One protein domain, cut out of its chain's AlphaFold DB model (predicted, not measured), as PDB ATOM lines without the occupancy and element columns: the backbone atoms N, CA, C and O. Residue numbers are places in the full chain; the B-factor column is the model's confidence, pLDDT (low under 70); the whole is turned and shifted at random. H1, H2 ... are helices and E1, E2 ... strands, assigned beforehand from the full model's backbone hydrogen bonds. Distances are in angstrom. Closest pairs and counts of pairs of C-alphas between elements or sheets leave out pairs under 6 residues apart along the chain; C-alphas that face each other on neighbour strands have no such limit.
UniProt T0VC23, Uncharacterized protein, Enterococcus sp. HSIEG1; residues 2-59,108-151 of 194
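What this domain is: This is residues 2 to 59 and 108 to 151 of the 194 residues of an uncharacterized protein of Enterococcus sp. HSIEG1 (UniProt T0VC23). Short helices and a small two-stranded ribbon are strung round a middle where H3 lies: E1 and E2 make the ribbon on one side, H1 and H2 form a loop of chain that leaves E1 and comes back into E2, and H5 and H6 make a far corner, reached through H4. Residues 125 to 130 stick out at that corner, and from H6 a long unnamed tail, residues 138 to 151, turns back toward the ribbon's side. The printed part has 102 residues, with six named helices and two named strands in the order E1, H1, H2, E2, H3, H4, H5, H6; the sheet E1 - E2 is antiparallel. The class is mostly helix, though under half of the residues are in named elements. The whole is compact, with a radius of gyration of the C-alphas of 14.7 A and spans of 40 by 37 by 21 A.

How they stand to each other: Look first at E1, residues 8 to 11, and its antiparallel neighbour E2, residues 35 to 38: N 9 and O 37 are 2.9 A apart and N 35 and O 11 2.8 A, within hydrogen-bond range. Next find H1, residues 16 to 21, and H2, residues 26 to 31, which only just touch, with 3 pairs of C-alphas within 8 A; the closest C-alphas, Ile 20 and Lys 26, are 7.5 A apart. They run opposite ways at a steep tilt of 53 degrees. H3, residues 41 to 46, only just touches H4, residues 115 to 120, with 3 such pairs; the closest C-alphas, Glu 45 and Leu 115, are 5.9 A apart. H1 and H4 are close but not clearly touching, with the C-alphas of Gln 18 and Phe 116 closest at 6.8 A. H5, residues 122 to 125, and H6, residues 128 to 137, touch only at the corner, and only just, with 3 pairs; the C-alphas of Met 125 and Ile 131 are closest at 6.8 A. H2 and H6 are apart. Every O i to N i+4 pair is within hydrogen-bond range in H1, H2, H3, H4 and H6; H5 is too short for such a pair.

Where its parts are: Find C-alpha 8 at (167.562, 245.577, 239.537), where E1 begins; it spans 9.3 A, H1 8.7 A and H2 8.8 A. E2 spans 10.1 A, H3 9.2 A, H4 8.7 A and H5 6.0 A. H6, the longest helix, runs 14.3 A from C-alpha 128 to C-alpha 137 at (174.451, 217.566, 225.960).

The domain as a whole: The C-alphas farthest apart, Gln 129 and Lys 151, are 41.7 A apart. Residues 60 to 107 are not printed, and C-alphas 59 and 108 are 10.4 A apart across the cut. Of the links printed whole, none is long. Of the printed residues of this predicted model, residue 2 alone is under 70 in pLDDT, and the mean pLDDT of the printed part is 91.0.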
ATOM      1  N   PRO A   2     155.450 241.992 247.859       66.25
ATOM      2  CA  PRO A   2     156.697 242.051 248.614       66.25
ATOM      3  C   PRO A   2     157.759 242.818 247.820       66.25
ATOM      4  O   PRO A   2     157.755 242.804 246.588       66.25
ATOM      5  N   ILE A   3     158.638 243.513 248.538       73.50
ATOM      6  CA  ILE A   3     159.813 244.157 247.950       73.50
ATOM      7  C   ILE A   3     160.688 243.042 247.364       73.50
ATOM      8  O   ILE A   3     160.914 242.028 248.025       73.50
ATOM      9  N   SER A   4     161.145 243.201 246.119       84.62
ATOM     10  CA  SER A   4     162.072 242.238 245.518       84.62
ATOM     11  C   SER A   4     163.333 242.143 246.373       84.62
ATOM     12  O   SER A   4     163.947 243.164 246.684       84.62
ATOM     13  N   ILE A   5     163.736 240.921 246.723       90.12
ATOM     14  CA  ILE A   5     164.993 240.676 247.443       90.12
ATOM     15  C   ILE A   5     166.219 240.880 246.550       90.12
ATOM     16  O   ILE A   5     167.337 240.898 247.049       90.12
ATOM     17  N   PHE A   6     166.024 241.052 245.242       92.38
ATOM     18  CA  PHE A   6     167.081 241.261 244.261       92.38
ATOM     19  C   PHE A   6     167.169 242.729 243.845       92.38
ATOM     20  O   PHE A   6     166.157 243.426 243.709       92.38
ATOM     21  N   GLU A   7     168.389 243.216 243.641       92.81
ATOM     22  CA  GLU A   7     168.632 244.535 243.058       92.81
ATOM     23  C   GLU A   7     168.461 244.463 241.535       92.81
ATOM     24  O   GLU A   7     169.016 243.576 240.882       92.81
ATOM     25  N   GLU A   8     167.691 245.398 240.980       93.88
ATOM     26  CA  GLU A   8     167.562 245.577 239.537       93.88
ATOM     27  C   GLU A   8     168.505 246.687 239.078       93.88
ATOM     28  O   GLU A   8     168.544 247.766 239.670       93.88
ATOM     29  N   VAL A   9     169.257 246.418 238.017       95.12
ATOM     30  CA  VAL A   9     170.201 247.348 237.395       95.12
ATOM     31  C   VAL A   9     169.903 247.455 235.905       95.12
ATOM     32  O   VAL A   9     169.296 246.557 235.327       95.12
ATOM     33  N   GLN A  10     170.325 248.548 235.275       95.94
ATOM     34  CA  GLN A  10     170.312 248.638 233.817       95.94
ATOM     35  C   GLN A  10     171.616 248.055 233.272       95.94
ATOM     36  O   GLN A  10     172.702 248.500 233.644       95.94
ATOM     37  N   ASP A  11     171.505 247.031 232.434       94.94
ATOM     38  CA  ASP A  11     172.637 246.340 231.824       94.94
ATOM     39  C   ASP A  11     172.233 245.778 230.448       94.94
ATOM     40  O   ASP A  11     171.064 245.735 230.078       94.94
ATOM     41  N   ILE A  12     173.207 245.367 229.653       93.31
ATOM     42  CA  ILE A  12     173.028 244.825 228.307       93.31
ATOM     43  C   ILE A  12     173.521 243.386 228.173       93.31
ATOM     44  O   ILE A  12     173.257 242.764 227.151       93.31
ATOM     45  N   GLY A  13     174.268 242.862 229.151       94.19
ATOM     46  CA  GLY A  13     174.819 241.501 229.097       94.19
ATOM     47  C   GLY A  13     175.947 241.298 228.075       94.19
ATOM     48  O   GLY A  13     176.485 240.202 227.982       94.19
ATOM     49  N   PHE A  14     176.348 242.343 227.343       95.69
ATOM     50  CA  PHE A  14     177.465 242.335 226.396       95.69
ATOM     51  C   PHE A  14     178.654 243.159 226.901       95.69
ATOM     52  O   PHE A  14     178.501 244.127 227.655       95.69
ATOM     53  N   THR A  15     179.854 242.802 226.450       94.88
ATOM     54  CA  THR A  15     181.017 243.693 226.507       94.88
ATOM     55  C   THR A  15     180.962 244.716 225.371       94.88
ATOM     56  O   THR A  15     180.229 244.559 224.390       94.88
ATOM     57  N   ARG A  16     181.761 245.785 225.468       91.69
ATOM     58  CA  ARG A  16     181.847 246.787 224.392       91.69
ATOM     59  C   ARG A  16     182.409 246.177 223.111       91.69
ATOM     60  O   ARG A  16     181.939 246.494 222.025       91.69
ATOM     61  N   GLU A  17     183.383 245.288 223.241       93.69
ATOM     62  CA  GLU A  17     184.025 244.588 222.131       93.69
ATOM     63  C   GLU A  17     183.018 243.698 221.397       93.69
ATOM     64  O   GLU A  17     182.965 243.731 220.170       93.69
ATOM     65  N   GLN A  18     182.177 242.969 222.136       95.44
ATOM     66  CA  GLN A  18     181.103 242.152 221.571       95.44
ATOM     67  C   GLN A  18     180.100 243.006 220.784       95.44
ATOM     68  O   GLN A  18     179.762 242.669 219.654       95.44
ATOM     69  N   LEU A  19     179.668 244.146 221.327       94.19
ATOM     70  CA  LEU A  19     178.756 245.051 220.616       94.19
ATOM     71  C   LEU A  19     179.367 245.609 219.327       94.19
ATOM     72  O   LEU A  19     178.695 245.653 218.299       94.19
ATOM     73  N   ILE A  20     180.642 246.005 219.363       92.75
ATOM     74  CA  ILE A  20     181.356 246.488 218.173       92.75
ATOM     75  C   ILE A  20     181.447 245.379 217.117       92.75
ATOM     76  O   ILE A  20     181.249 245.649 215.935       92.75
ATOM     77  N   GLN A  21     181.690 244.126 217.523       94.69
ATOM     78  CA  GLN A  21     181.683 242.973 216.614       94.69
ATOM     79  C   GLN A  21     180.299 242.706 216.007       94.69
ATOM     80  O   GLN A  21     180.214 242.281 214.859       94.69
ATOM     81  N   LEU A  22     179.222 243.010 216.737       94.06
ATOM     82  CA  LEU A  22     177.847 242.990 216.222       94.06
ATOM     83  C   LEU A  22     177.503 244.220 215.358       94.06
ATOM     84  O   LEU A  22     176.376 244.336 214.884       94.06
ATOM     85  N   GLY A  23     178.455 245.132 215.136       93.44
ATOM     86  CA  GLY A  23     178.287 246.309 214.283       93.44
ATOM     87  C   GLY A  23     177.701 247.540 214.979       93.44
ATOM     88  O   GLY A  23     177.369 248.509 214.297       93.44
ATOM     89  N   ALA A  24     177.581 247.537 216.312       91.50
ATOM     90  CA  ALA A  24     177.090 248.696 217.055       91.50
ATOM     91  C   ALA A  24     178.100 249.853 217.025       91.50
ATOM     92  O   ALA A  24     179.308 249.660 217.216       91.50
ATOM     93  N   LYS A  25     177.609 251.081 216.830       91.81
ATOM     94  CA  LYS A  25     178.461 252.277 216.852       91.81
ATOM     95  C   LYS A  25     178.743 252.710 218.286       91.81
ATOM     96  O   LYS A  25     177.920 252.540 219.185       91.81
ATOM     97  N   LYS A  26     179.904 253.326 218.519       86.12
ATOM     98  CA  LYS A  26     180.320 253.756 219.867       86.12
ATOM     99  C   LYS A  26     179.340 254.747 220.490       86.12
ATOM    100  O   LYS A  26     179.133 254.712 221.699       86.12
ATOM    101  N   GLU A  27     178.758 255.610 219.671       88.62
ATOM    102  CA  GLU A  27     177.810 256.641 220.082       88.62
ATOM    103  C   GLU A  27     176.480 256.013 220.526       88.62
ATOM    104  O   GLU A  27     175.917 256.410 221.544       88.62
ATOM    105  N   GLU A  28     176.022 254.973 219.822       87.44
ATOM    106  CA  GLU A  28     174.808 254.214 220.154       87.44
ATOM    107  C   GLU A  28     174.978 253.456 221.479       87.44
ATOM    108  O   GLU A  28     174.097 253.497 222.334       87.44
ATOM    109  N   ILE A  29     176.147 252.837 221.692       84.81
ATOM    110  CA  ILE A  29     176.473 252.123 222.937       84.81
ATOM    111  C   ILE A  29     176.469 253.073 224.142       84.81
ATOM    112  O   ILE A  29     176.043 252.688 225.225       84.81
ATOM    113  N   GLN A  30     176.955 254.308 223.978       84.50
ATOM    114  CA  GLN A  30     176.989 255.291 225.067       84.50
ATOM    115  C   GLN A  30     175.610 255.875 225.382       84.50
ATOM    116  O   GLN A  30     175.348 256.219 226.533       84.50
ATOM    117  N   ALA A  31     174.745 256.001 224.375       87.81
ATOM    118  CA  ALA A  31     173.398 256.531 224.543       87.81
ATOM    119  C   ALA A  31     172.403 255.489 225.086       87.81
ATOM    120  O   ALA A  31     171.364 255.861 225.632       87.81
ATOM    121  N   PHE A  32     172.690 254.192 224.932       88.12
ATOM    122  CA  PHE A  32     171.785 253.129 225.351       88.12
ATOM    123  C   PHE A  32     171.926 252.810 226.843       88.12
ATOM    124  O   PHE A  32     172.954 252.313 227.296       88.12
ATOM    125  N   ALA A  33     170.862 253.063 227.609       86.69
ATOM    126  CA  ALA A  33     170.839 252.821 229.050       86.69
ATOM    127  C   ALA A  33     170.911 251.326 229.417       86.69
ATOM    128  O   ALA A  33     171.387 250.999 230.498       86.69
ATOM    129  N   GLY A  34     170.474 250.437 228.520       91.75
ATOM    130  CA  GLY A  34     170.389 248.999 228.749       91.75
ATOM    131  C   GLY A  34     168.960 248.495 228.924       91.75
ATOM    132  O   GLY A  34     167.989 249.183 228.606       91.75
ATOM    133  N   PHE A  35     168.853 247.260 229.399       93.19
ATOM    134  CA  PHE A  35     167.620 246.605 229.810       93.19
ATOM    135  C   PHE A  35     167.666 246.329 231.319       93.19
ATOM    136  O   PHE A  35     168.754 246.245 231.897       93.19
ATOM    137  N   PRO A  36     166.516 246.145 231.983       94.94
ATOM    138  CA  PRO A  36     166.520 245.754 233.381       94.94
ATOM    139  C   PRO A  36     167.069 244.330 233.559       94.94
ATOM    140  O   PRO A  36     166.632 243.386 232.899       94.94
ATOM    141  N   TYR A  37     168.006 244.186 234.490       95.88
ATOM    142  CA  TYR A  37     168.644 242.935 234.875       95.88
ATOM    143  C   TYR A  37     168.618 242.777 236.388       95.88
ATOM    144  O   TYR A  37     168.843 243.738 237.125       95.88
ATOM    145  N   THR A  38     168.474 241.546 236.866       95.88
ATOM    146  CA  THR A  38     168.918 241.216 238.219       95.88
ATOM    147  C   THR A  38     170.439 241.333 238.288       95.88
ATOM    148  O   THR A  38     171.163 240.745 237.479       95.88
ATOM    149  N   LYS A  39     170.922 242.115 239.257       95.12
ATOM    150  CA  LYS A  39     172.350 242.352 239.485       95.12
ATOM    151  C   LYS A  39     173.117 241.031 239.564       95.12
ATOM    152  O   LYS A  39     172.662 240.084 240.193       95.12
ATOM    153  N   GLY A  40     174.274 240.977 238.909       94.38
ATOM    154  CA  GLY A  40     175.111 239.776 238.806       94.38
ATOM    155  C   GLY A  40     174.838 238.920 237.565       94.38
ATOM    156  O   GLY A  40     175.774 238.375 236.998       94.38
ATOM    157  N   LEU A  41     173.611 238.859 237.033       95.94
ATOM    158  CA  LEU A  41     173.344 237.988 235.872       95.94
ATOM    159  C   LEU A  41     174.090 238.424 234.608       95.94
ATOM    160  O   LEU A  41     174.616 237.597 233.866       95.94
ATOM    161  N   ALA A  42     174.176 239.732 234.373       95.69
ATOM    162  CA  ALA A  42     174.833 240.261 233.189       95.69
ATOM    163  C   ALA A  42     176.350 240.008 233.162       95.69
ATOM    164  O   ALA A  42     176.938 240.051 232.085       95.69
ATOM    165  N   SER A  43     177.032 239.791 234.297       95.38
ATOM    166  CA  SER A  43     178.474 239.476 234.268       95.38
ATOM    167  C   SER A  43     178.720 238.094 233.674       95.38
ATOM    168  O   SER A  43     179.562 237.963 232.793       95.38
ATOM    169  N   TYR A  44     177.905 237.112 234.056       96.12
ATOM    170  CA  TYR A  44     177.947 235.764 233.493       96.12
ATOM    171  C   TYR A  44     177.601 235.738 231.992       96.12
ATOM    172  O   TYR A  44     178.230 235.017 231.223       96.12
ATOM    173  N   GLU A  45     176.632 236.541 231.528       96.12
ATOM    174  CA  GLU A  45     176.283 236.568 230.093       96.12
ATOM    175  C   GLU A  45     177.407 237.134 229.208       96.12
ATOM    176  O   GLU A  45     177.578 236.678 228.074       96.12
ATOM    177  N   ARG A  46     178.223 238.058 229.737       96.31
ATOM    178  CA  ARG A  46     179.383 238.625 229.023       96.31
ATOM    179  C   ARG A  46     180.465 237.595 228.744       96.31
ATOM    180  O   ARG A  46     181.143 237.702 227.723       96.31
ATOM    181  N   GLU A  47     180.602 236.590 229.607       96.44
ATOM    182  CA  GLU A  47     181.514 235.458 229.399       96.44
ATOM    183  C   GLU A  47     181.082 234.584 228.212       96.44
ATOM    184  O   GLU A  47     181.867 233.782 227.715       96.44
ATOM    185  N   ASN A  48     179.858 234.782 227.704       95.81
ATOM    186  CA  ASN A  48     179.323 234.104 226.529       95.81
ATOM    187  C   ASN A  48     179.279 232.570 226.674       95.81
ATOM    188  O   ASN A  48     179.389 231.832 225.694       95.81
ATOM    189  N   LEU A  49     179.079 232.092 227.901       95.06
ATOM    190  CA  LEU A  49     178.917 230.671 228.220       95.06
ATOM    191  C   LEU A  49     177.462 230.308 228.519       95.06
ATOM    192  O   LEU A  49     177.032 229.186 228.256       95.06
ATOM    193  N   VAL A  50     176.694 231.267 229.037       95.19
ATOM    194  CA  VAL A  50     175.293 231.080 229.412       95.19
ATOM    195  C   VAL A  50     174.428 232.267 229.003       95.19
ATOM    196  O   VAL A  50     174.915 233.378 228.783       95.19
ATOM    197  N   LYS A  51     173.120 232.020 228.948       93.69
ATOM    198  CA  LYS A  51     172.071 233.034 228.812       93.69
ATOM    199  C   LYS A  51     171.007 232.798 229.875       93.69
ATOM    200  O   LYS A  51     170.476 231.692 229.971       93.69
ATOM    201  N   PHE A  52     170.636 233.836 230.616       94.06
ATOM    202  CA  PHE A  52     169.524 233.795 231.562       94.06
ATOM    203  C   PHE A  52     168.223 234.258 230.918       94.06
ATOM    204  O   PHE A  52     168.190 235.280 230.229       94.06
ATOM    205  N   MET A  53     167.129 233.533 231.138       88.50
ATOM    206  CA  MET A  53     165.807 233.954 230.661       88.50
ATOM    207  C   MET A  53     164.706 233.582 231.664       88.50
ATOM    208  O   MET A  53     164.455 232.396 231.865       88.50
ATOM    209  N   PRO A  54     163.984 234.554 232.249       90.31
ATOM    210  CA  PRO A  54     164.135 236.009 232.093       90.31
ATOM    211  C   PRO A  54     165.439 236.564 232.704       90.31
ATOM    212  O   PRO A  54     166.106 235.887 233.479       90.31
ATOM    213  N   GLN A  55     165.794 237.803 232.340       92.44
ATOM    214  CA  GLN A  55     166.946 238.549 232.893       92.44
ATOM    215  C   GLN A  55     166.639 239.194 234.253       92.44
ATOM    216  O   GLN A  55     167.552 239.626 234.955       92.44
ATOM    217  N   ILE A  56     165.359 239.248 234.627       93.31
ATOM    218  CA  ILE A  56     164.882 239.692 235.934       93.31
ATOM    219  C   ILE A  56     164.353 238.471 236.677       93.31
ATOM    220  O   ILE A  56     163.491 237.746 236.178       93.31
ATOM    221  N   VAL A  57     164.870 238.255 237.878       91.88
ATOM    222  CA  VAL A  57     164.428 237.207 238.786       91.88
ATOM    223  C   VAL A  57     163.271 237.734 239.621       91.88
ATOM    224  O   VAL A  57     163.434 238.612 240.467       91.88
ATOM    225  N   GLU A  58     162.092 237.165 239.397       89.19
ATOM    226  CA  GLU A  58     160.875 237.545 240.106       89.19
ATOM    227  C   GLU A  58     160.519 236.538 241.199       89.19
ATOM    228  O   GLU A  58     160.588 235.315 241.010       89.19
ATOM    229  N   LEU A  59     160.079 237.072 242.339       91.50
ATOM    230  CA  LEU A  59     159.468 236.288 243.401       91.50
ATOM    231  C   LEU A  59     158.010 235.980 243.053       91.50
ATOM    232  O   LEU A  59     157.258 236.853 242.623       91.50
ATOM    233  N   LEU A 108     165.389 230.872 238.421       90.62
ATOM    234  CA  LEU A 108     166.520 231.247 237.596       90.62
ATOM    235  C   LEU A 108     166.701 230.157 236.542       90.62
ATOM    236  O   LEU A 108     166.973 229.010 236.886       90.62
ATOM    237  N   PHE A 109     166.521 230.505 235.271       90.06
ATOM    238  CA  PHE A 109     166.820 229.601 234.164       90.06
ATOM    239  C   PHE A 109     168.063 230.095 233.447       90.06
ATOM    240  O   PHE A 109     168.082 231.229 232.970       90.06
ATOM    241  N   ALA A 110     169.061 229.223 233.352       91.69
ATOM    242  CA  ALA A 110     170.245 229.414 232.533       91.69
ATOM    243  C   ALA A 110     170.234 228.399 231.390       91.69
ATOM    244  O   ALA A 110     170.008 227.207 231.600       91.69
ATOM    245  N   PHE A 111     170.493 228.880 230.182       91.06
ATOM    246  CA  PHE A 111     170.748 228.053 229.013       91.06
ATOM    247  C   PHE A 111     172.261 227.923 228.829       91.06
ATOM    248  O   PHE A 111     172.948 228.943 228.938       91.06
ATOM    249  N   PRO A 112     172.789 226.726 228.515       93.12
ATOM    250  CA  PRO A 112     174.213 226.500 228.253       93.12
ATOM    251  C   PRO A 112     174.591 226.973 226.835       93.12
ATOM    252  O   PRO A 112     175.107 226.222 226.008       93.12
ATOM    253  N   LEU A 113     174.231 228.218 226.524       92.00
ATOM    254  CA  LEU A 113     174.492 228.892 225.263       92.00
ATOM    255  C   LEU A 113     174.674 230.386 225.536       92.00
ATOM    256  O   LEU A 113     173.818 231.017 226.154       92.00
ATOM    257  N   GLY A 114     175.785 230.949 225.073       94.12
ATOM    258  CA  GLY A 114     176.133 232.341 225.327       94.12
ATOM    259  C   GLY A 114     175.295 233.361 224.554       94.12
ATOM    260  O   GLY A 114     174.950 233.157 223.387       94.12
ATOM    261  N   LEU A 115     175.016 234.497 225.201       94.44
ATOM    262  CA  LEU A 115     174.267 235.616 224.622       94.44
ATOM    263  C   LEU A 115     174.892 236.145 223.320       94.44
ATOM    264  O   LEU A 115     174.181 236.347 222.334       94.44
ATOM    265  N   PHE A 116     176.212 236.339 223.281       96.25
ATOM    266  CA  PHE A 116     176.900 236.815 222.082       96.25
ATOM    267  C   PHE A 116     176.863 235.805 220.938       96.25
ATOM    268  O   PHE A 116     176.589 236.190 219.803       96.25
ATOM    269  N   THR A 117     177.018 234.515 221.230       94.12
ATOM    270  CA  THR A 117     176.867 233.448 220.233       94.12
ATOM    271  C   THR A 117     175.476 233.461 219.603       94.12
ATOM    272  O   THR A 117     175.366 233.342 218.382       94.12
ATOM    273  N   ILE A 118     174.429 233.646 220.417       93.25
ATOM    274  CA  ILE A 118     173.038 233.752 219.952       93.25
ATOM    275  C   ILE A 118     172.852 234.990 219.073       93.25
ATOM    276  O   ILE A 118     172.295 234.889 217.984       93.25
ATOM    277  N   ALA A 119     173.329 236.154 219.521       93.12
ATOM    278  CA  ALA A 119     173.168 237.406 218.788       93.12
ATOM    279  C   ALA A 119     173.918 237.408 217.445       93.12
ATOM    280  O   ALA A 119     173.386 237.885 216.446       93.12
ATOM    281  N   ALA A 120     175.124 236.835 217.407       94.38
ATOM    282  CA  ALA A 120     175.915 236.701 216.187       94.38
ATOM    283  C   ALA A 120     175.358 235.638 215.224       94.38
ATOM    284  O   ALA A 120     175.638 235.687 214.028       94.38
ATOM    285  N   ASN A 121     174.564 234.681 215.724       91.81
ATOM    286  CA  ASN A 121     173.991 233.592 214.933       91.81
ATOM    287  C   ASN A 121     172.501 233.370 215.266       91.81
ATOM    288  O   ASN A 121     172.155 232.327 215.832       91.81
ATOM    289  N   PRO A 122     171.598 234.299 214.899       86.81
ATOM    290  CA  PRO A 122     170.183 234.237 215.289       86.81
ATOM    291  C   PRO A 122     169.477 232.925 214.907       86.81
ATOM    292  O   PRO A 122     168.590 232.454 215.617       86.81
ATOM    293  N   GLN A 123     169.912 232.293 213.815       88.44
ATOM    294  CA  GLN A 123     169.446 230.993 213.334       88.44
ATOM    295  C   GLN A 123     169.627 229.840 214.337       88.44
ATOM    296  O   GLN A 123     168.880 228.870 214.257       88.44
ATOM    297  N   LEU A 124     170.549 229.937 215.305       85.25
ATOM    298  CA  LEU A 124     170.722 228.906 216.343       85.25
ATOM    299  C   LEU A 124     169.464 228.714 217.194       85.25
ATOM    300  O   LEU A 124     169.209 227.614 217.670       85.25
ATOM    301  N   MET A 125     168.677 229.777 217.372       83.75
ATOM    302  CA  MET A 125     167.438 229.747 218.151       83.75
ATOM    303  C   MET A 125     166.211 229.383 217.301       83.75
ATOM    304  O   MET A 125     165.104 229.320 217.834       83.75
ATOM    305  N   ALA A 126     166.379 229.170 215.990       85.75
ATOM    306  CA  ALA A 126     165.272 228.913 215.071       85.75
ATOM    307  C   ALA A 126     164.820 227.443 215.054       85.75
ATOM    308  O   ALA A 126     163.667 227.180 214.719       85.75
ATOM    309  N   ASP A 127     165.697 226.500 215.423       85.44
ATOM    310  CA  ASP A 127     165.381 225.071 215.505       85.44
ATOM    311  C   ASP A 127     165.240 224.605 216.970       85.44
ATOM    312  O   ASP A 127     166.241 224.445 217.680       85.44
ATOM    313  N   PRO A 128     164.010 224.322 217.440       82.00
ATOM    314  CA  PRO A 128     163.777 223.797 218.782       82.00
ATOM    315  C   PRO A 128     164.517 222.485 219.075       82.00
ATOM    316  O   PRO A 128     164.914 222.266 220.220       82.00
ATOM    317  N   GLN A 129     164.735 221.619 218.078       84.00
ATOM    318  CA  GLN A 129     165.425 220.340 218.281       84.00
ATOM    319  C   GLN A 129     166.920 220.542 218.536       84.00
ATOM    320  O   GLN A 129     167.498 219.890 219.410       84.00
ATOM    321  N   GLN A 130     167.542 221.498 217.844       85.88
ATOM    322  CA  GLN A 130     168.918 221.900 218.120       85.88
ATOM    323  C   GLN A 130     169.070 222.457 219.543       85.88
ATOM    324  O   GLN A 130     170.001 222.072 220.253       85.88
ATOM    325  N   ILE A 131     168.139 223.304 219.992       86.12
ATOM    326  CA  ILE A 131     168.143 223.844 221.359       86.12
ATOM    327  C   ILE A 131     167.967 222.734 222.400       86.12
ATOM    328  O   ILE A 131     168.728 222.672 223.366       86.12
ATOM    329  N   LEU A 132     167.021 221.812 222.192       85.31
ATOM    330  CA  LEU A 132     166.836 220.657 223.077       85.31
ATOM    331  C   LEU A 132     168.086 219.777 223.138       85.31
ATOM    332  O   LEU A 132     168.461 219.321 224.220       85.31
ATOM    333  N   LYS A 133     168.760 219.562 222.002       86.94
ATOM    334  CA  LYS A 133     170.034 218.838 221.958       86.94
ATOM    335  C   LYS A 133     171.094 219.542 222.804       86.94
ATOM    336  O   LYS A 133     171.702 218.885 223.639       86.94
ATOM    337  N   ILE A 134     171.267 220.857 222.645       89.56
ATOM    338  CA  ILE A 134     172.224 221.652 223.432       89.56
ATOM    339  C   ILE A 134     171.939 221.521 224.931       89.56
ATOM    340  O   ILE A 134     172.843 221.177 225.684       89.56
ATOM    341  N   ILE A 135     170.685 221.699 225.356       87.88
ATOM    342  CA  ILE A 135     170.281 221.574 226.768       87.88
ATOM    343  C   ILE A 135     170.588 220.175 227.328       87.88
ATOM    344  O   ILE A 135     170.939 220.043 228.496       87.88
ATOM    345  N   ARG A 136     170.462 219.122 226.509       87.00
ATOM    346  CA  ARG A 136     170.740 217.736 226.921       87.00
ATOM    347  C   ARG A 136     172.226 217.404 226.997       87.00
ATOM    348  O   ARG A 136     172.594 216.535 227.782       87.00
ATOM    349  N   THR A 137     173.058 218.010 226.149       91.38
ATOM    350  CA  THR A 137     174.451 217.566 225.960       91.38
ATOM    351  C   THR A 137     175.500 218.539 226.468       91.38
ATOM    352  O   THR A 137     176.628 218.121 226.713       91.38
ATOM    353  N   VAL A 138     175.177 219.828 226.574       92.94
ATOM    354  CA  VAL A 138     176.132 220.866 226.970       92.94
ATOM    355  C   VAL A 138     175.919 221.195 228.447       92.94
ATOM    356  O   VAL A 138     174.846 221.682 228.808       92.94
ATOM    357  N   PRO A 139     176.905 220.934 229.321       92.50
ATOM    358  CA  PRO A 139     176.798 221.305 230.720       92.50
ATOM    359  C   PRO A 139     176.946 222.820 230.896       92.50
ATOM    360  O   PRO A 139     177.642 223.492 230.134       92.50
ATOM    361  N   ILE A 140     176.323 223.348 231.946       92.25
ATOM    362  CA  ILE A 140     176.604 224.700 232.428       92.25
ATOM    363  C   ILE A 140     177.972 224.665 233.133       92.25
ATOM    364  O   ILE A 140     178.142 223.852 234.039       92.25
ATOM    365  N   PRO A 141     178.945 225.516 232.754       91.50
ATOM    366  CA  PRO A 141     180.318 225.450 233.262       91.50
ATOM    367  C   PRO A 141     180.503 226.181 234.605       91.50
ATOM    368  O   PRO A 141     181.575 226.717 234.872       91.50
ATOM    369  N   TYR A 142     179.459 226.236 235.433       92.44
ATOM    370  CA  TYR A 142     179.469 226.905 236.733       92.44
ATOM    371  C   TYR A 142     178.904 225.968 237.793       92.44
ATOM    372  O   TYR A 142     177.833 225.391 237.599       92.44
ATOM    373  N   ASP A 143     179.586 225.883 238.932       92.81
ATOM    374  CA  ASP A 143     179.085 225.153 240.100       92.81
ATOM    375  C   ASP A 143     178.003 225.955 240.844       92.81
ATOM    376  O   ASP A 143     177.094 225.384 241.447       92.81
ATOM    377  N   TYR A 144     178.087 227.289 240.790       91.94
ATOM    378  CA  TYR A 144     177.149 228.215 241.420       91.94
ATOM    379  C   TYR A 144     177.057 229.544 240.656       91.94
ATOM    380  O   TYR A 144     177.969 229.928 239.924       91.94
ATOM    381  N   PHE A 145     175.939 230.250 240.853       92.19
ATOM    382  CA  PHE A 145     175.734 231.622 240.390       92.19
ATOM    383  C   PHE A 145     175.564 232.549 241.591       92.19
ATOM    384  O   PHE A 145     174.609 232.398 242.357       92.19
ATOM    385  N   ASP A 146     176.447 233.533 241.727       91.50
ATOM    386  CA  ASP A 146     176.348 234.549 242.768       91.50
ATOM    387  C   ASP A 146     175.372 235.646 242.347       91.50
ATOM    388  O   ASP A 146     175.654 236.476 241.478       91.50
ATOM    389  N   ILE A 147     174.204 235.658 242.988       89.88
ATOM    390  CA  ILE A 147     173.178 236.680 242.782       89.88
ATOM    391  C   ILE A 147     172.985 237.436 244.097       89.88
ATOM    392  O   ILE A 147     172.383 236.894 245.028       89.88
ATOM    393  N   PRO A 148     173.486 238.677 244.210       88.94
ATOM    394  CA  PRO A 148     173.421 239.419 245.456       88.94
ATOM    395  C   PRO A 148     171.980 239.798 245.812       88.94
ATOM    396  O   PRO A 148     171.243 240.373 245.006       88.94
ATOM    397  N   PHE A 149     171.608 239.537 247.064       87.56
ATOM    398  CA  PHE A 149     170.402 240.101 247.656       87.56
ATOM    399  C   PHE A 149     170.608 241.573 248.030       87.56
ATOM    400  O   PHE A 149     171.723 242.019 248.316       87.56
ATOM    401  N   ARG A 150     169.507 242.322 248.093       89.38
ATOM    402  CA  ARG A 150     169.470 243.638 248.733       89.38
ATOM    403  C   ARG A 150     169.821 243.474 250.207       89.38
ATOM    404  O   ARG A 150     169.203 242.673 250.909       89.38
ATOM    405  N   LYS A 151     170.809 244.230 250.686       85.38
ATOM    406  CA  LYS A 151     171.320 244.103 252.062       85.38
ATOM    407  C   LYS A 151     170.235 244.374 253.099       85.38
ATOM    408  O   LYS A 151     170.223 243.757 254.159       85.38
TER     409      LYS A 151